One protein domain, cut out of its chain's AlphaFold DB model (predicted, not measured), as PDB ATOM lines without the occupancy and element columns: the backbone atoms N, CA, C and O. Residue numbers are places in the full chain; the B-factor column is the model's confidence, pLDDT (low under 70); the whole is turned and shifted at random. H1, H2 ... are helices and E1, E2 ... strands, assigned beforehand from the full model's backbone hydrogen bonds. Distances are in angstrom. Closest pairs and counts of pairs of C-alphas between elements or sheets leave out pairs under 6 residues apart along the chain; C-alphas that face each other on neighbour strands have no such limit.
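Overview. This is residues 440 to 576 of the 677 residues of an uncharacterized protein of Culturomica sp (UniProt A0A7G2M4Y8). A strongly twisted sheet of four short strands, E1, E5, E3 and E4, has the longest helix, H5, along one face over E3 and E4, and E5 runs on into E6, which pairs with E2 as a small second sheet. H1 and H4 pack beside these strands, while H2 and H3 lead away to one end of the domain. The printed part has 137 residues, with five named helices and six named strands in the order E1 H1 H2 H3 H4 E2 H5 E3 E4 E5 E6; the class is mixed, helices and strands, with under half of the residues in named elements. The larger sheet is mixed in the order E1 E5 E3 E4, and the whole is compact, with a radius of gyration of the C-alphas of 15.1 A and spans of 44 by 40 by 23 A.

Arrangement. E1, residues 444 to 447, is an edge strand antiparallel to E5, residues 569 to 571, with N 444 and O 571 2.9 A apart, within hydrogen-bond range. E5 is parallel to E3, residues 526 to 532, with N 528 and O 570 3.0 A apart. E3 forms a hairpin with the edge strand E4, residues 537 to 542, with N 527 and O 541 2.9 A apart. H1, residues 449 to 453, is on this sheet at a height of 7.0 A. H1 touches H2, residues 457 to 460, closest at the C-alphas of Ala 450 and Asn 460, 5.6 A. H2 only just touches H3, residues 469 to 477, with 3 pairs of C-alphas within 8 A, the closest those of Ala 459 and Leu 475, 5.9 A. H1 also touches H4, residues 484 to 487, closest at the C-alphas of Gly 452 and Gly 484, 4.1 A; H4 only grazes the sheet. E2, residues 503 to 505, is antiparallel to E6, residues 573 to 575, with N 504 and O 574 2.9 A apart. H5, residues 508 to 518, on one face of the larger sheet, makes two layers, a helix layer and a sheet layer; it runs along the strands at a height of 9.4 A. The closest C-alphas of H5 and E4 are those of Ile 508 and Ala 541, 4.7 A. In H1, H3 and H5 every O i to N i+4 pair is within hydrogen-bond range; H2 and H4 are too short for one.

Along the chain. E1 begins at C-alpha 444, (9.413, 44.642, 47.708). H3 measures 11.9 A, H5 15.6 A, E3 15.3 A and E4 15.1 A from first to last C-alpha. E6 ends at C-alpha 575, (-3.737, 49.093, 47.830).

Size, cuts and confidence. The C-alphas of Asp 470 and Gly 520 are the farthest apart, 44.6 A. The printed part has no cut; the long links are H4 to E2 and E4 to E5. Mean pLDDT of the printed part is 76.7, with 37 residues under 70, among them 462 to 482 and 548 to 555.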
ATOM      1  N   ALA A 440       2.024  51.056  45.920       89.94
ATOM      2  CA  ALA A 440       3.059  51.168  46.932       89.94
ATOM      3  C   ALA A 440       4.155  52.145  46.487       89.94
ATOM      4  O   ALA A 440       4.527  52.225  45.309       89.94
ATOM      5  N   SER A 441       4.714  52.859  47.457       86.50
ATOM      6  CA  SER A 441       5.830  53.787  47.247       86.50
ATOM      7  C   SER A 441       7.071  53.134  46.621       86.50
ATOM      8  O   SER A 441       7.818  53.810  45.911       86.50
ATOM      9  N   ARG A 442       7.280  51.828  46.828       82.50
ATOM     10  CA  ARG A 442       8.399  51.047  46.277       82.50
ATOM     11  C   ARG A 442       8.021  49.585  46.040       82.50
ATOM     12  O   ARG A 442       7.026  49.104  46.577       82.50
ATOM     13  N   TYR A 443       8.858  48.872  45.289       88.38
ATOM     14  CA  TYR A 443       8.795  47.410  45.227       88.38
ATOM     15  C   TYR A 443       9.264  46.773  46.531       88.38
ATOM     16  O   TYR A 443      10.098  47.335  47.245       88.38
ATOM     17  N   LEU A 444       8.769  45.567  46.788       89.19
ATOM     18  CA  LEU A 444       9.413  44.642  47.708       89.19
ATOM     19  C   LEU A 444      10.599  43.952  47.024       89.19
ATOM     20  O   LEU A 444      10.706  43.932  45.789       89.19
ATOM     21  N   ASP A 445      11.472  43.377  47.847       88.19
ATOM     22  CA  ASP A 445      12.629  42.609  47.395       88.19
ATOM     23  C   ASP A 445      12.227  41.378  46.572       88.19
ATOM     24  O   ASP A 445      11.062  40.974  46.526       88.19
ATOM     25  N   ALA A 446      13.201  40.808  45.863       91.94
ATOM     26  CA  ALA A 446      12.965  39.651  45.014       91.94
ATOM     27  C   ALA A 446      12.576  38.430  45.860       91.94
ATOM     28  O   ALA A 446      13.337  38.006  46.725       91.94
ATOM     29  N   MET A 447      11.401  37.867  45.590       92.31
ATOM     30  CA  MET A 447      10.844  36.729  46.324       92.31
ATOM     31  C   MET A 447      10.087  35.789  45.387       92.31
ATOM     32  O   MET A 447       9.821  36.136  44.228       92.31
ATOM     33  N   SER A 448       9.767  34.587  45.867       91.31
ATOM     34  CA  SER A 448       8.934  33.661  45.101       91.31
ATOM     35  C   SER A 448       7.514  34.207  44.931       91.31
ATOM     36  O   SER A 448       7.078  35.105  45.655       91.31
ATOM     37  N   TRP A 449       6.770  33.664  43.968       89.06
ATOM     38  CA  TRP A 449       5.384  34.069  43.739       89.06
ATOM     39  C   TRP A 449       4.520  33.823  44.985       89.06
ATOM     40  O   TRP A 449       3.760  34.703  45.383       89.06
ATOM     41  N   ALA A 450       4.676  32.660  45.629       82.88
ATOM     42  CA  ALA A 450       3.959  32.333  46.859       82.88
ATOM     43  C   ALA A 450       4.257  33.340  47.974       82.88
ATOM     44  O   ALA A 450       3.328  33.894  48.554       82.88
ATOM     45  N   GLU A 451       5.532  33.652  48.215       84.62
ATOM     46  CA  GLU A 451       5.924  34.631  49.236       84.62
ATOM     47  C   GLU A 451       5.393  36.033  48.925       84.62
ATOM     48  O   GLU A 451       4.918  36.714  49.830       84.62
ATOM     49  N   GLY A 452       5.409  36.448  47.652       84.94
ATOM     50  CA  GLY A 452       4.845  37.726  47.206       84.94
ATOM     51  C   GLY A 452       3.352  37.862  47.493       84.94
ATOM     52  O   GLY A 452       2.887  38.936  47.890       84.94
ATOM     53  N   MET A 453       2.623  36.755  47.353       78.44
ATOM     54  CA  MET A 453       1.202  36.657  47.677       78.44
ATOM     55  C   MET A 453       0.929  36.528  49.182       78.44
ATOM     56  O   MET A 453      -0.167  36.876  49.608       78.44
ATOM     57  N   GLY A 454       1.911  36.110  49.987       74.88
ATOM     58  CA  GLY A 454       1.747  35.834  51.423       74.88
ATOM     59  C   GLY A 454       1.500  34.354  51.759       74.88
ATOM     60  O   GLY A 454       1.109  34.026  52.877       74.88
ATOM     61  N   TYR A 455       1.725  33.445  50.810       72.12
ATOM     62  CA  TYR A 455       1.596  31.998  50.994       72.12
ATOM     63  C   TYR A 455       2.910  31.346  51.429       72.12
ATOM     64  O   TYR A 455       3.999  31.882  51.218       72.12
ATOM     65  N   THR A 456       2.813  30.131  51.970       73.56
ATOM     66  CA  THR A 456       3.977  29.258  52.148       73.56
ATOM     67  C   THR A 456       4.533  28.795  50.803       73.56
ATOM     68  O   THR A 456       3.831  28.702  49.793       73.56
ATOM     69  N   ASN A 457       5.814  28.422  50.796       78.81
ATOM     70  CA  ASN A 457       6.509  27.954  49.595       78.81
ATOM     71  C   ASN A 457       5.873  26.718  48.936       78.81
ATOM     72  O   ASN A 457       6.090  26.490  47.744       78.81
ATOM     73  N   GLU A 458       5.054  25.950  49.661       75.81
ATOM     74  CA  GLU A 458       4.316  24.804  49.117       75.81
ATOM     75  C   GLU A 458       3.400  25.219  47.945       75.81
ATOM     76  O   GLU A 458       3.311  24.516  46.930       75.81
ATOM     77  N   ALA A 459       2.831  26.431  48.000       76.19
ATOM     78  CA  ALA A 459       1.980  26.987  46.948       76.19
ATOM     79  C   ALA A 459       2.710  27.203  45.606       76.19
ATOM     80  O   ALA A 459       2.073  27.246  44.552       76.19
ATOM     81  N   ASN A 460       4.047  27.271  45.588       79.94
ATOM     82  CA  ASN A 460       4.799  27.382  44.334       79.94
ATOM     83  C   ASN A 460       4.709  26.100  43.483       79.94
ATOM     84  O   ASN A 460       4.808  26.165  42.253       79.94
ATOM     85  N   THR A 461       4.475  24.944  44.113       75.56
ATOM     86  CA  THR A 461       4.528  23.618  43.468       75.56
ATOM     87  C   THR A 461       3.190  22.873  43.451       75.56
ATOM     88  O   THR A 461       3.008  21.999  42.610       75.56
ATOM     89  N   GLY A 462       2.224  23.256  44.295       62.41
ATOM     90  CA  GLY A 462       0.976  22.504  44.501       62.41
ATOM     91  C   GLY A 462      -0.087  22.553  43.389       62.41
ATOM     92  O   GLY A 462      -1.038  21.783  43.444       62.41
ATOM     93  N   PHE A 463       0.037  23.410  42.367       61.84
ATOM     94  CA  PHE A 463      -1.027  23.615  41.358       61.84
ATOM     95  C   PHE A 463      -0.799  22.849  40.052       61.84
ATOM     96  O   PHE A 463      -0.687  23.443  38.979       61.84
ATOM     97  N   ASN A 464      -0.735  21.524  40.134       57.62
ATOM     98  CA  ASN A 464      -0.865  20.685  38.943       57.62
ATOM     99  C   ASN A 464      -2.354  20.457  38.625       57.62
ATOM    100  O   ASN A 464      -3.207  20.592  39.504       57.62
ATOM    101  N   ASN A 465      -2.678  20.147  37.365       48.72
ATOM    102  CA  ASN A 465      -4.052  19.849  36.950       48.72
ATOM    103  C   ASN A 465      -4.644  18.766  37.872       48.72
ATOM    104  O   ASN A 465      -4.117  17.657  37.909       48.72
ATOM    105  N   GLY A 466      -5.708  19.089  38.615       51.69
ATOM    106  CA  GLY A 466      -6.384  18.142  39.513       51.69
ATOM    107  C   GLY A 466      -6.216  18.382  41.018       51.69
ATOM    108  O   GLY A 466      -6.537  17.485  41.794       51.69
ATOM    109  N   ILE A 467      -5.746  19.555  41.462       57.38
ATOM    110  CA  ILE A 467      -5.797  19.904  42.890       57.38
ATOM    111  C   ILE A 467      -7.254  19.913  43.395       57.38
ATOM    112  O   ILE A 467      -8.123  20.547  42.796       57.38
ATOM    113  N   SER A 468      -7.529  19.195  44.488       54.06
ATOM    114  CA  SER A 468      -8.856  19.196  45.112       54.06
ATOM    115  C   SER A 468      -9.148  20.543  45.779       54.06
ATOM    116  O   SER A 468      -8.235  21.271  46.175       54.06
ATOM    117  N   GLN A 469     -10.431  20.871  45.939       49.66
ATOM    118  CA  GLN A 469     -10.853  22.084  46.642       49.66
ATOM    119  C   GLN A 469     -10.272  22.146  48.068       49.66
ATOM    120  O   GLN A 469      -9.757  23.188  48.461       49.66
ATOM    121  N   ASP A 470     -10.236  21.022  48.787       51.00
ATOM    122  CA  ASP A 470      -9.645  20.930  50.131       51.00
ATOM    123  C   ASP A 470      -8.137  21.192  50.132       51.00
ATOM    124  O   ASP A 470      -7.616  21.881  51.009       51.00
ATOM    125  N   ALA A 471      -7.420  20.687  49.126       57.56
ATOM    126  CA  ALA A 471      -5.995  20.949  48.978       57.56
ATOM    127  C   ALA A 471      -5.728  22.424  48.643       57.56
ATOM    128  O   ALA A 471      -4.769  22.992  49.160       57.56
ATOM    129  N   MET A 472      -6.591  23.075  47.852       55.25
ATOM    130  CA  MET A 472      -6.510  24.523  47.637       55.25
ATOM    131  C   MET A 472      -6.774  25.299  48.927       55.25
ATOM    132  O   MET A 472      -5.977  26.165  49.276       55.25
ATOM    133  N   ILE A 473      -7.842  24.972  49.664       53.06
ATOM    134  CA  ILE A 473      -8.163  25.603  50.953       53.06
ATOM    135  C   ILE A 473      -6.982  25.454  51.913       53.06
ATOM    136  O   ILE A 473      -6.556  26.435  52.519       53.06
ATOM    137  N   ARG A 474      -6.388  24.261  52.010       64.31
ATOM    138  CA  ARG A 474      -5.192  24.016  52.820       64.31
ATOM    139  C   ARG A 474      -4.015  24.889  52.379       64.31
ATOM    140  O   ARG A 474      -3.460  25.600  53.206       64.31
ATOM    141  N   LEU A 475      -3.644  24.865  51.097       57.94
ATOM    142  CA  LEU A 475      -2.485  25.618  50.593       57.94
ATOM    143  C   LEU A 475      -2.652  27.133  50.750       57.94
ATOM    144  O   LEU A 475      -1.684  27.829  51.039       57.94
ATOM    145  N   TYR A 476      -3.871  27.644  50.586       51.84
ATOM    146  CA  TYR A 476      -4.156  29.073  50.671       51.84
ATOM    147  C   TYR A 476      -4.513  29.568  52.085       51.84
ATOM    148  O   TYR A 476      -4.512  30.774  52.321       51.84
ATOM    149  N   SER A 477      -4.809  28.674  53.038       48.12
ATOM    150  CA  SER A 477      -5.055  29.028  54.450       48.12
ATOM    151  C   SER A 477      -3.780  29.036  55.301       48.12
ATOM    152  O   SER A 477      -3.746  29.662  56.364       48.12
ATOM    153  N   GLN A 478      -2.711  28.397  54.823       50.81
ATOM    154  CA  GLN A 478      -1.404  28.321  55.475       50.81
ATOM    155  C   GLN A 478      -0.552  29.569  55.197       50.81
ATOM    156  O   GLN A 478       0.545  29.479  54.659       50.81
ATOM    157  N   GLY A 479      -1.060  30.754  55.542       50.84
ATOM    158  CA  GLY A 479      -0.278  31.991  55.474       50.84
ATOM    159  C   GLY A 479       0.831  32.016  56.532       50.84
ATOM    160  O   GLY A 479       0.570  31.779  57.723       50.84
ATOM    161  N   ASP A 480       2.051  32.316  56.088       49.41
ATOM    162  CA  ASP A 480       3.207  32.549  56.956       49.41
ATOM    163  C   ASP A 480       3.192  34.001  57.473       49.41
ATOM    164  O   ASP A 480       2.598  34.884  56.854       49.41
ATOM    165  N   GLU A 481       3.784  34.261  58.637       54.69
ATOM    166  CA  GLU A 481       3.677  35.541  59.361       54.69
ATOM    167  C   GLU A 481       3.952  36.783  58.483       54.69
ATOM    168  O   GLU A 481       5.100  37.076  58.170       54.69
ATOM    169  N   TYR A 482       2.907  37.544  58.114       63.97
ATOM    170  CA  TYR A 482       2.973  38.884  57.500       63.97
ATOM    171  C   TYR A 482       4.121  39.080  56.479       63.97
ATOM    172  O   TYR A 482       4.942  39.988  56.638       63.97
ATOM    173  N   ARG A 483       4.185  38.251  55.427       72.75
ATOM    174  CA  ARG A 483       5.168  38.365  54.326       72.75
ATOM    175  C   ARG A 483       4.555  38.932  53.039       72.75
ATOM    176  O   ARG A 483       3.341  39.105  52.936       72.75
ATOM    177  N   GLY A 484       5.405  39.272  52.069       83.19
ATOM    178  CA  GLY A 484       4.978  39.792  50.767       83.19
ATOM    179  C   GLY A 484       4.102  41.039  50.872       83.19
ATOM    180  O   GLY A 484       4.273  41.868  51.772       83.19
ATOM    181  N   CYS A 485       3.129  41.172  49.969       84.56
ATOM    182  CA  CYS A 485       2.203  42.303  50.020       84.56
ATOM    183  C   CYS A 485       1.267  42.271  51.227       84.56
ATOM    184  O   CYS A 485       0.820  43.324  51.669       84.56
ATOM    185  N   ALA A 486       1.007  41.110  51.819       74.88
ATOM    186  CA  ALA A 486       0.230  41.058  53.047       74.88
ATOM    187  C   ALA A 486       0.972  41.653  54.255       74.88
ATOM    188  O   ALA A 486       0.353  42.247  55.140       74.88
ATOM    189  N   GLY A 487       2.298  41.539  54.269       74.44
ATOM    190  CA  GLY A 487       3.175  42.151  55.264       74.44
ATOM    191  C   GLY A 487       3.478  43.627  55.041       74.44
ATOM    192  O   GLY A 487       3.915  44.304  55.974       74.44
ATOM    193  N   TYR A 488       3.263  44.134  53.826       82.88
ATOM    194  CA  TYR A 488       3.551  45.521  53.477       82.88
ATOM    195  C   TYR A 488       2.592  46.495  54.174       82.88
ATOM    196  O   TYR A 488       1.412  46.199  54.374       82.88
ATOM    197  N   TYR A 489       3.116  47.660  54.555       83.88
ATOM    198  CA  TYR A 489       2.351  48.769  55.108       83.88
ATOM    199  C   TYR A 489       3.047  50.104  54.830       83.88
ATOM    200  O   TYR A 489       4.272  50.168  54.705       83.88
ATOM    201  N   GLU A 490       2.264  51.176  54.779       85.31
ATOM    202  CA  GLU A 490       2.750  52.555  54.787       85.31
ATOM    203  C   GLU A 490       2.299  53.219  56.096       85.31
ATOM    204  O   GLU A 490       1.190  52.985  56.569       85.31
ATOM    205  N   GLY A 491       3.164  54.013  56.731       85.56
ATOM    206  CA  GLY A 491       2.862  54.595  58.042       85.56
ATOM    207  C   GLY A 491       2.892  53.551  59.163       85.56
ATOM    208  O   GLY A 491       3.961  53.037  59.496       85.56
ATOM    209  N   THR A 492       1.740  53.251  59.772       77.06
ATOM    210  CA  THR A 492       1.662  52.321  60.915       77.06
ATOM    211  C   THR A 492       1.177  50.936  60.493       77.06
ATOM    212  O   THR A 492       0.260  50.793  59.690       77.06
ATOM    213  N   ALA A 493       1.764  49.883  61.068       69.94
ATOM    214  CA  ALA A 493       1.435  48.500  60.706       69.94
ATOM    215  C   ALA A 493      -0.036  48.124  60.965       69.94
ATOM    216  O   ALA A 493      -0.570  47.242  60.295       69.94
ATOM    217  N   ASN A 494      -0.688  48.806  61.908       61.84
ATOM    218  CA  ASN A 494      -2.083  48.574  62.278       61.84
ATOM    219  C   ASN A 494      -3.050  49.564  61.617       61.84
ATOM    220  O   ASN A 494      -4.248  49.502  61.900       61.84
ATOM    221  N   ASP A 495      -2.550  50.464  60.762       64.50
ATOM    222  CA  ASP A 495      -3.379  51.452  60.086       64.50
ATOM    223  C   ASP A 495      -4.497  50.750  59.299       64.50
ATOM    224  O   ASP A 495      -4.234  49.799  58.552       64.50
ATOM    225  N   PRO A 496      -5.762  51.164  59.460       56.97
ATOM    226  CA  PRO A 496      -6.860  50.498  58.782       56.97
ATOM    227  C   PRO A 496      -6.752  50.639  57.261       56.97
ATOM    228  O   PRO A 496      -7.077  49.700  56.552       56.97
ATOM    229  N   LEU A 497      -6.232  51.742  56.728       65.88
ATOM    230  CA  LEU A 497      -6.237  51.999  55.287       65.88
ATOM    231  C   LEU A 497      -4.947  51.537  54.605       65.88
ATOM    232  O   LEU A 497      -4.969  51.062  53.473       65.88
ATOM    233  N   THR A 498      -3.820  51.664  55.287       75.56
ATOM    234  CA  THR A 498      -2.470  51.510  54.733       75.56
ATOM    235  C   THR A 498      -1.608  50.524  55.518       75.56
ATOM    236  O   THR A 498      -0.459  50.289  55.145       75.56
ATOM    237  N   GLY A 499      -2.161  49.898  56.558       71.81
ATOM    238  CA  GLY A 499      -1.492  48.902  57.387       71.81
ATOM    239  C   GLY A 499      -1.394  47.521  56.740       71.81
ATOM    240  O   GLY A 499      -1.735  47.302  55.572       71.81
ATOM    241  N   ARG A 500      -0.936  46.550  57.533       71.75
ATOM    242  CA  ARG A 500      -0.727  45.169  57.087       71.75
ATOM    243  C   ARG A 500      -2.032  44.522  56.626       71.75
ATOM    244  O   ARG A 500      -3.096  44.652  57.241       71.75
ATOM    245  N   GLY A 501      -1.942  43.788  55.524       68.19
ATOM    246  CA  GLY A 501      -3.062  43.100  54.895       68.19
ATOM    247  C   GLY A 501      -4.048  44.026  54.181       68.19
ATOM    248  O   GLY A 501      -5.169  43.591  53.909       68.19
ATOM    249  N   CYS A 502      -3.692  45.293  53.939       71.62
ATOM    250  CA  CYS A 502      -4.425  46.221  53.063       71.62
ATOM    251  C   CYS A 502      -3.813  46.314  51.661       71.62
ATOM    252  O   CYS A 502      -4.255  47.114  50.844       71.62
ATOM    253  N   TRP A 503      -2.810  45.492  51.369       80.00
ATOM    254  CA  TRP A 503      -2.086  45.530  50.112       80.00
ATOM    255  C   TRP A 503      -2.088  44.164  49.444       80.00
ATOM    256  O   TRP A 503      -2.151  43.115  50.091       80.00
ATOM    257  N   ARG A 504      -2.034  44.187  48.117       83.44
ATOM    258  CA  ARG A 504      -2.021  43.001  47.272       83.44
ATOM    259  C   ARG A 504      -0.985  43.094  46.185       83.44
ATOM    260  O   ARG A 504      -0.631  44.192  45.781       83.44
ATOM    261  N   MET A 505      -0.573  41.950  45.661       87.75
ATOM    262  CA  MET A 505       0.228  41.936  44.448       87.75
ATOM    263  C   MET A 505      -0.554  42.565  43.285       87.75
ATOM    264  O   MET A 505      -1.775  42.390  43.172       87.75
ATOM    265  N   SER A 506       0.146  43.337  42.456       88.38
ATOM    266  CA  SER A 506      -0.420  43.979  41.271       88.38
ATOM    267  C   SER A 506      -0.916  42.966  40.244       88.38
ATOM    268  O   SER A 506      -0.361  41.871  40.115       88.38
ATOM    269  N   THR A 507      -1.896  43.369  39.440       85.88
ATOM    270  CA  THR A 507      -2.167  42.712  38.156       85.88
ATOM    271  C   THR A 507      -1.022  42.952  37.177       85.88
ATOM    272  O   THR A 507      -0.187  43.847  37.365       85.88
ATOM    273  N   ILE A 508      -1.025  42.212  36.066       84.94
ATOM    274  CA  ILE A 508      -0.130  42.485  34.929       84.94
ATOM    275  C   ILE A 508      -0.221  43.970  34.522       84.94
ATOM    276  O   ILE A 508       0.783  44.625  34.236       84.94
ATOM    277  N   ARG A 509      -1.436  44.525  34.514       84.06
ATOM    278  CA  ARG A 509      -1.728  45.876  34.016       84.06
ATOM    279  C   ARG A 509      -1.346  46.971  34.963       84.06
ATOM    280  O   ARG A 509      -0.742  47.945  34.538       84.06
ATOM    281  N   GLU A 510      -1.630  46.776  36.232       87.69
ATOM    282  CA  GLU A 510      -1.166  47.647  37.294       87.69
ATOM    283  C   GLU A 510       0.362  47.730  37.302       87.69
ATOM    284  O   GLU A 510       0.908  48.828  37.395       87.69
ATOM    285  N   GLY A 511       1.054  46.603  37.103       88.62
ATOM    286  CA  GLY A 511       2.510  46.567  36.954       88.62
ATOM    287  C   GLY A 511       3.011  47.365  35.746       88.62
ATOM    288  O   GLY A 511       3.884  48.223  35.891       88.62
ATOM    289  N   LEU A 512       2.442  47.128  34.557       86.69
ATOM    290  CA  LEU A 512       2.787  47.874  33.338       86.69
ATOM    291  C   LEU A 512       2.473  49.368  33.471       86.69
ATOM    292  O   LEU A 512       3.287  50.216  33.112       86.69
ATOM    293  N   PHE A 513       1.319  49.712  34.029       86.31
ATOM    294  CA  PHE A 513       0.920  51.095  34.232       86.31
ATOM    295  C   PHE A 513       1.840  51.807  35.229       86.31
ATOM    296  O   PHE A 513       2.301  52.912  34.949       86.31
ATOM    297  N   TYR A 514       2.198  51.158  36.340       87.81
ATOM    298  CA  TYR A 514       3.171  51.690  37.292       87.81
ATOM    299  C   TYR A 514       4.527  51.955  36.634       87.81
ATOM    300  O   TYR A 514       5.085  53.042  36.776       87.81
ATOM    301  N   MET A 515       5.049  50.983  35.878       86.31
ATOM    302  CA  MET A 515       6.320  51.135  35.168       86.31
ATOM    303  C   MET A 515       6.259  52.273  34.135       86.31
ATOM    304  O   MET A 515       7.222  53.031  34.013       86.31
ATOM    305  N   ARG A 516       5.119  52.456  33.451       83.44
ATOM    306  CA  ARG A 516       4.891  53.583  32.532       83.44
ATOM    307  C   ARG A 516       4.917  54.921  33.271       83.44
ATOM    308  O   ARG A 516       5.576  55.844  32.809       83.44
ATOM    309  N   LEU A 517       4.226  55.021  34.409       83.00
ATOM    310  CA  LEU A 517       4.164  56.244  35.214       83.00
ATOM    311  C   LEU A 517       5.517  56.637  35.813       83.00
ATOM    312  O   LEU A 517       5.810  57.822  35.938       83.00
ATOM    313  N   LYS A 518       6.315  55.657  36.244       82.44
ATOM    314  CA  LYS A 518       7.590  55.916  36.924       82.44
ATOM    315  C   LYS A 518       8.768  56.089  35.965       82.44
ATOM    316  O   LYS A 518       9.731  56.745  36.351       82.44
ATOM    317  N   GLY A 519       8.680  55.561  34.740       71.44
ATOM    318  CA  GLY A 519       9.690  55.719  33.690       71.44
ATOM    319  C   GLY A 519      11.096  55.218  34.068       71.44
ATOM    320  O   GLY A 519      11.333  54.682  35.153       71.44
ATOM    321  N   GLY A 520      12.051  55.381  33.148       70.00
ATOM    322  CA  GLY A 520      13.485  55.191  33.413       70.00
ATOM    323  C   GLY A 520      13.874  53.796  33.927       70.00
ATOM    324  O   GLY A 520      13.646  52.789  33.258       70.00
ATOM    325  N   GLN A 521      14.478  53.752  35.123       68.00
ATOM    326  CA  GLN A 521      15.126  52.578  35.742       68.00
ATOM    327  C   GLN A 521      14.228  51.348  35.945       68.00
ATOM    328  O   GLN A 521      14.729  50.241  36.109       68.00
ATOM    329  N   TYR A 522      12.906  51.522  35.942       73.06
ATOM    330  CA  TYR A 522      11.963  50.444  36.239       73.06
ATOM    331  C   TYR A 522      11.521  49.650  35.001       73.06
ATOM    332  O   TYR A 522      10.934  48.582  35.142       73.06
ATOM    333  N   LEU A 523      11.838  50.122  33.788       71.94
ATOM    334  CA  LEU A 523      11.445  49.476  32.526       71.94
ATOM    335  C   LEU A 523      12.195  48.163  32.241       71.94
ATOM    336  O   LEU A 523      11.728  47.348  31.444       71.94
ATOM    337  N   SER A 524      13.340  47.939  32.890       72.12
ATOM    338  CA  SER A 524      14.119  46.696  32.798       72.12
ATOM    339  C   SER A 524      13.667  45.624  33.797       72.12
ATOM    340  O   SER A 524      14.157  44.495  33.755       72.12
ATOM    341  N   HIS A 525      12.740  45.947  34.704       78.62
ATOM    342  CA  HIS A 525      12.297  45.020  35.737       78.62
ATOM    343  C   HIS A 525      11.242  44.037  35.204       78.62
ATOM    344  O   HIS A 525      10.451  44.337  34.305       78.62
ATOM    345  N   LYS A 526      11.212  42.848  35.815       88.56
ATOM    346  CA  LYS A 526      10.082  41.914  35.765       88.56
ATOM    347  C   LYS A 526       9.433  41.881  37.139       88.56
ATOM    348  O   LYS A 526      10.121  41.655  38.136       88.56
ATOM    349  N   LEU A 527       8.132  42.137  37.178       91.31
ATOM    350  CA  LEU A 527       7.341  42.169  38.403       91.31
ATOM    351  C   LEU A 527       6.422  40.960  38.444       91.31
ATOM    352  O   LEU A 527       5.832  40.614  37.422       91.31
ATOM    353  N   TRP A 528       6.263  40.345  39.609       93.06
ATOM    354  CA  TRP A 528       5.227  39.335  39.769       93.06
ATOM    355  C   TRP A 528       3.832  39.928  39.547       93.06
ATOM    356  O   TRP A 528       3.543  41.041  39.993       93.06
ATOM    357  N   ALA A 529       2.974  39.165  38.868       88.25
ATOM    358  CA  ALA A 529       1.557  39.458  38.743       88.25
ATOM    359  C   ALA A 529       0.729  38.440  39.540       88.25
ATOM    360  O   ALA A 529       1.102  37.270  39.670       88.25
ATOM    361  N   SER A 530      -0.397  38.891  40.086       83.56
ATOM    362  CA  SER A 530      -1.319  38.066  40.882       83.56
ATOM    363  C   SER A 530      -1.880  36.841  40.144       83.56
ATOM    364  O   SER A 530      -2.347  35.889  40.765       83.56
ATOM    365  N   GLU A 531      -1.837  36.858  38.817       80.12
ATOM    366  CA  GLU A 531      -2.442  35.878  37.935       80.12
ATOM    367  C   GLU A 531      -1.559  34.630  37.754       80.12
ATOM    368  O   GLU A 531      -0.375  34.702  37.414       80.12
ATOM    369  N   ILE A 532      -2.165  33.455  37.927       77.31
ATOM    370  CA  ILE A 532      -1.523  32.147  37.739       77.31
ATOM    371  C   ILE A 532      -1.626  31.718  36.265       77.31
ATOM    372  O   ILE A 532      -2.639  31.963  35.608       77.31
ATOM    373  N   MET A 533      -0.590  31.046  35.757       71.94
ATOM    374  CA  MET A 533      -0.616  30.314  34.485       71.94
ATOM    375  C   MET A 533      -0.712  28.804  34.776       71.94
ATOM    376  O   MET A 533      -0.588  28.361  35.912       71.94
ATOM    377  N   TRP A 534      -0.936  27.978  33.759       69.25
ATOM    378  CA  TRP A 534      -0.870  26.523  33.868       69.25
ATOM    379  C   TRP A 534       0.390  26.011  34.602       69.25
ATOM    380  O   TRP A 534       1.503  26.503  34.394       69.25
ATOM    381  N   SER A 535       0.202  24.954  35.404       73.25
ATOM    382  CA  SER A 535       1.244  24.243  36.160       73.25
ATOM    383  C   SER A 535       1.960  25.120  37.211       73.25
ATOM    384  O   SER A 535       1.328  25.790  38.025       73.25
ATOM    385  N   ASN A 536       3.292  25.086  37.256       79.88
ATOM    386  CA  ASN A 536       4.123  25.757  38.254       79.88
ATOM    387  C   ASN A 536       4.543  27.183  37.853       79.88
ATOM    388  O   ASN A 536       5.557  27.684  38.348       79.88
ATOM    389  N   LYS A 537       3.789  27.834  36.959       85.69
ATOM    390  CA  LYS A 537       4.103  29.162  36.420       85.69
ATOM    391  C   LYS A 537       3.063  30.206  36.820       85.69
ATOM    392  O   LYS A 537       1.891  29.902  37.014       85.69
ATOM    393  N   ALA A 538       3.498  31.455  36.910       85.69
ATOM    394  CA  ALA A 538       2.631  32.614  37.075       85.69
ATOM    395  C   ALA A 538       3.013  33.707  36.076       85.69
ATOM    396  O   ALA A 538       4.124  33.707  35.532       85.69
ATOM    397  N   TYR A 539       2.076  34.612  35.812       88.94
ATOM    398  CA  TYR A 539       2.320  35.742  34.931       88.94
ATOM    399  C   TYR A 539       3.210  36.786  35.607       88.94
ATOM    400  O   TYR A 539       3.264  36.911  36.833       88.94
ATOM    401  N   THR A 540       3.911  37.557  34.785       90.81
ATOM    402  CA  THR A 540       4.681  38.721  35.227       90.81
ATOM    403  C   THR A 540       4.210  39.958  34.478       90.81
ATOM    404  O   THR A 540       3.540  39.842  33.459       90.81
ATOM    405  N   ALA A 541       4.549  41.144  34.966       90.00
ATOM    406  CA  ALA A 541       4.540  42.363  34.169       90.00
ATOM    407  C   ALA A 541       5.986  42.687  33.786       90.00
ATOM    408  O   ALA A 541       6.850  42.785  34.662       90.00
ATOM    409  N   SER A 542       6.260  42.873  32.495       88.31
ATOM    410  CA  SER A 542       7.596  43.226  32.016       88.31
ATOM    411  C   SER A 542       7.549  44.460  31.138       88.31
ATOM    412  O   SER A 542       6.820  44.495  30.154       88.31
ATOM    413  N   GLY A 543       8.352  45.466  31.482       78.44
ATOM    414  CA  GLY A 543       8.524  46.642  30.639       78.44
ATOM    415  C   GLY A 543       9.378  46.379  29.400       78.44
ATOM    416  O   GLY A 543       9.343  47.190  28.492       78.44
ATOM    417  N   ASN A 544      10.144  45.280  29.348       78.44
ATOM    418  CA  ASN A 544      11.054  44.921  28.252       78.44
ATOM    419  C   ASN A 544      11.879  46.106  27.685       78.44
ATOM    420  O   ASN A 544      12.050  46.236  26.475       78.44
ATOM    421  N   GLY A 545      12.329  47.024  28.551       75.81
ATOM    422  CA  GLY A 545      13.059  48.239  28.164       75.81
ATOM    423  C   GLY A 545      12.204  49.371  27.570       75.81
ATOM    424  O   GLY A 545      12.677  50.502  27.497       75.81
ATOM    425  N   HIS A 546      10.945  49.116  27.204       78.25
ATOM    426  CA  HIS A 546       9.988  50.110  26.714       78.25
ATOM    427  C   HIS A 546       8.538  49.618  26.845       78.25
ATOM    428  O   HIS A 546       8.205  48.529  26.388       78.25
ATOM    429  N   ILE A 547       7.634  50.461  27.356       76.12
ATOM    430  CA  ILE A 547       6.198  50.146  27.422       76.12
ATOM    431  C   ILE A 547       5.468  50.802  26.247       76.12
ATOM    432  O   ILE A 547       5.628  52.014  26.086       76.12
ATOM    433  N   PRO A 548       4.624  50.060  25.494       67.69
ATOM    434  CA  PRO A 548       3.894  50.593  24.345       67.69
ATOM    435  C   PRO A 548       3.174  51.888  24.703       67.69
ATOM    436  O   PRO A 548       2.652  52.002  25.807       67.69
ATOM    437  N   THR A 549       3.093  52.852  23.793       66.00
ATOM    438  CA  THR A 549       2.406  54.137  24.030       66.00
ATOM    439  C   THR A 549       0.878  54.051  23.907       66.00
ATOM    440  O   THR A 549       0.188  55.022  24.202       66.00
ATOM    441  N   GLY A 550       0.341  52.892  23.509       66.06
ATOM    442  CA  GLY A 550      -1.087  52.662  23.277       66.06
ATOM    443  C   GLY A 550      -1.870  52.106  24.470       66.06
ATOM    444  O   GLY A 550      -1.403  52.080  25.618       66.06
ATOM    445  N   ASP A 551      -3.086  51.650  24.167       65.94
ATOM    446  CA  ASP A 551      -3.991  51.031  25.127       65.94
ATOM    447  C   ASP A 551      -3.371  49.756  25.724       65.94
ATOM    448  O   ASP A 551      -3.006  48.813  25.021       65.94
ATOM    449  N   LEU A 552      -3.263  49.728  27.052       69.75
ATOM    450  CA  LEU A 552      -2.857  48.549  27.809       69.75
ATOM    451  C   LEU A 552      -4.080  47.682  28.116       69.75
ATOM    452  O   LEU A 552      -4.162  47.145  29.210       69.75
ATOM    453  N   HIS A 553      -5.019  47.532  27.184       61.78
ATOM    454  CA  HIS A 553      -6.194  46.676  27.353       61.78
ATOM    455  C   HIS A 553      -5.969  45.248  26.808       61.78
ATOM    456  O   HIS A 553      -6.366  44.289  27.468       61.78
ATOM    457  N   HIS A 554      -5.051  45.053  25.834       66.75
ATOM    458  CA  HIS A 554      -4.423  43.739  25.515       66.75
ATOM    459  C   HIS A 554      -2.902  43.858  25.277       66.75
ATOM    460  O   HIS A 554      -2.517  44.442  24.268       66.75
ATOM    461  N   PRO A 555      -1.999  43.428  26.190       69.62
ATOM    462  CA  PRO A 555      -0.576  43.592  25.929       69.62
ATOM    463  C   PRO A 555      -0.178  42.554  24.870       69.62
ATOM    464  O   PRO A 555      -0.843  41.534  24.721       69.62
ATOM    465  N   GLY A 556       0.917  42.759  24.148       72.50
ATOM    466  CA  GLY A 556       1.544  41.630  23.453       72.50
ATOM    467  C   GLY A 556       2.193  40.673  24.460       72.50
ATOM    468  O   GLY A 556       2.660  41.131  25.507       72.50
ATOM    469  N   ASP A 557       2.296  39.383  24.121       77.00
ATOM    470  CA  ASP A 557       2.990  38.349  24.919       77.00
ATOM    471  C   ASP A 557       4.343  38.787  25.530       77.00
ATOM    472  O   ASP A 557       4.623  38.419  26.676       77.00
ATOM    473  N   PRO A 558       5.177  39.620  24.862       80.31
ATOM    474  CA  PRO A 558       6.440  40.093  25.435       80.31
ATOM    475  C   PRO A 558       6.316  40.869  26.756       80.31
ATOM    476  O   PRO A 558       7.293  40.964  27.499       80.31
ATOM    477  N   TYR A 559       5.142  41.426  27.060       83.38
ATOM    478  CA  TYR A 559       4.921  42.290  28.226       83.38
ATOM    479  C   TYR A 559       4.341  41.555  29.436       83.38
ATOM    480  O   TYR A 559       4.211  42.152  30.508       83.38
ATOM    481  N   TYR A 560       4.018  40.267  29.289       84.50
ATOM    482  CA  TYR A 560       3.549  39.419  30.384       84.50
ATOM    483  C   TYR A 560       4.118  37.997  30.368       84.50
ATOM    484  O   TYR A 560       3.380  37.020  30.527       84.50
ATOM    485  N   PRO A 561       5.442  37.834  30.196       87.81
ATOM    486  CA  PRO A 561       6.020  36.511  30.064       87.81
ATOM    487  C   PRO A 561       5.770  35.693  31.339       87.81
ATOM    488  O   PRO A 561       5.911  36.219  32.450       87.81
ATOM    489  N   PRO A 562       5.429  34.403  31.225       88.38
ATOM    490  CA  PRO A 562       5.344  33.553  32.395       88.38
ATOM    491  C   PRO A 562       6.719  33.303  33.006       88.38
ATOM    492  O   PRO A 562       7.722  33.180  32.299       88.38
ATOM    493  N   ALA A 563       6.749  33.142  34.322       90.31
ATOM    494  CA  ALA A 563       7.923  32.706  35.065       90.31
ATOM    495  C   ALA A 563       7.558  31.555  36.007       90.31
ATOM    496  O   ALA A 563       6.414  31.430  36.446       90.31
ATOM    497  N   TYR A 564       8.533  30.697  36.315       91.19
ATOM    498  CA  TYR A 564       8.348  29.650  37.318       91.19
ATOM    499  C   TYR A 564       8.117  30.287  38.685       91.19
ATOM    500  O   TYR A 564       8.868  31.178  39.070       91.19
ATOM    501  N   ARG A 565       7.105  29.836  39.429       89.12
ATOM    502  CA  ARG A 565       6.686  30.459  40.697       89.12
ATOM    503  C   ARG A 565       7.763  30.468  41.782       89.12
ATOM    504  O   ARG A 565       7.747  31.338  42.641       89.12
ATOM    505  N   ASN A 566       8.729  29.555  41.718       89.88
ATOM    506  CA  ASN A 566       9.904  29.540  42.594       89.88
ATOM    507  C   ASN A 566      10.997  30.558  42.200       89.88
ATOM    508  O   ASN A 566      11.997  30.667  42.902       89.88
ATOM    509  N   SER A 567      10.838  31.284  41.089       92.88
ATOM    510  CA  SER A 567      11.769  32.343  40.685       92.88
ATOM    511  C   SER A 567      11.677  33.524  41.648       92.88
ATOM    512  O   SER A 567      10.587  33.891  42.077       92.88
ATOM    513  N   LEU A 568      12.811  34.164  41.927       93.94
ATOM    514  CA  LEU A 568      12.862  35.362  42.760       93.94
ATOM    515  C   LEU A 568      12.688  36.606  41.882       93.94
ATOM    516  O   LEU A 568      13.620  37.016  41.191       93.94
ATOM    517  N   LEU A 569      11.494  37.202  41.899       92.81
ATOM    518  CA  LEU A 569      11.174  38.430  41.161       92.81
ATOM    519  C   LEU A 569      10.641  39.501  42.111       92.81
ATOM    520  O   LEU A 569      10.139  39.197  43.193       92.81
ATOM    521  N   LYS A 570      10.762  40.773  41.713       92.56
ATOM    522  CA  LYS A 570      10.275  41.890  42.529       92.56
ATOM    523  C   LYS A 570       8.752  41.893  42.577       92.56
ATOM    524  O   LYS A 570       8.086  41.549  41.599       92.56
ATOM    525  N   VAL A 571       8.210  42.353  43.696       92.31
ATOM    526  CA  VAL A 571       6.765  42.412  43.923       92.31
ATOM    527  C   VAL A 571       6.331  43.869  44.035       92.31
ATOM    528  O   VAL A 571       6.885  44.637  44.825       92.31
ATOM    529  N   LEU A 572       5.336  44.259  43.239       92.62
ATOM    530  CA  LEU A 572       4.645  45.535  43.383       92.62
ATOM    531  C   LEU A 572       3.360  45.318  44.171       92.62
ATOM    532  O   LEU A 572       2.504  44.533  43.762       92.62
ATOM    533  N   CYS A 573       3.222  46.058  45.266       90.75
ATOM    534  CA  CYS A 573       1.998  46.058  46.042       90.75
ATOM    535  C   CYS A 573       1.073  47.200  45.616       90.75
ATOM    536  O   CYS A 573       1.505  48.322  45.350       90.75
ATOM    537  N   VAL A 574      -0.215  46.901  45.551       87.38
ATOM    538  CA  VAL A 574      -1.310  47.801  45.197       87.38
ATOM    539  C   VAL A 574      -2.281  47.802  46.364       87.38
ATOM    540  O   VAL A 574      -2.541  46.745  46.946       87.38
ATOM    541  N   GLN A 575      -2.774  48.978  46.745       81.62
ATOM    542  CA  GLN A 575      -3.737  49.093  47.830       81.62
ATOM    543  C   GLN A 575      -5.009  48.343  47.433       81.62
ATOM    544  O   GLN A 575      -5.600  48.594  46.382       81.62
ATOM    545  N   ASP A 576      -5.391  47.391  48.270       72.12
ATOM    546  CA  ASP A 576      -6.609  46.620  48.120       72.12
ATOM    547  C   ASP A 576      -7.726  47.344  48.867       72.12
ATOM    548  O   ASP A 576      -7.579  47.677  50.045       72.12
TER     549      ASP A 576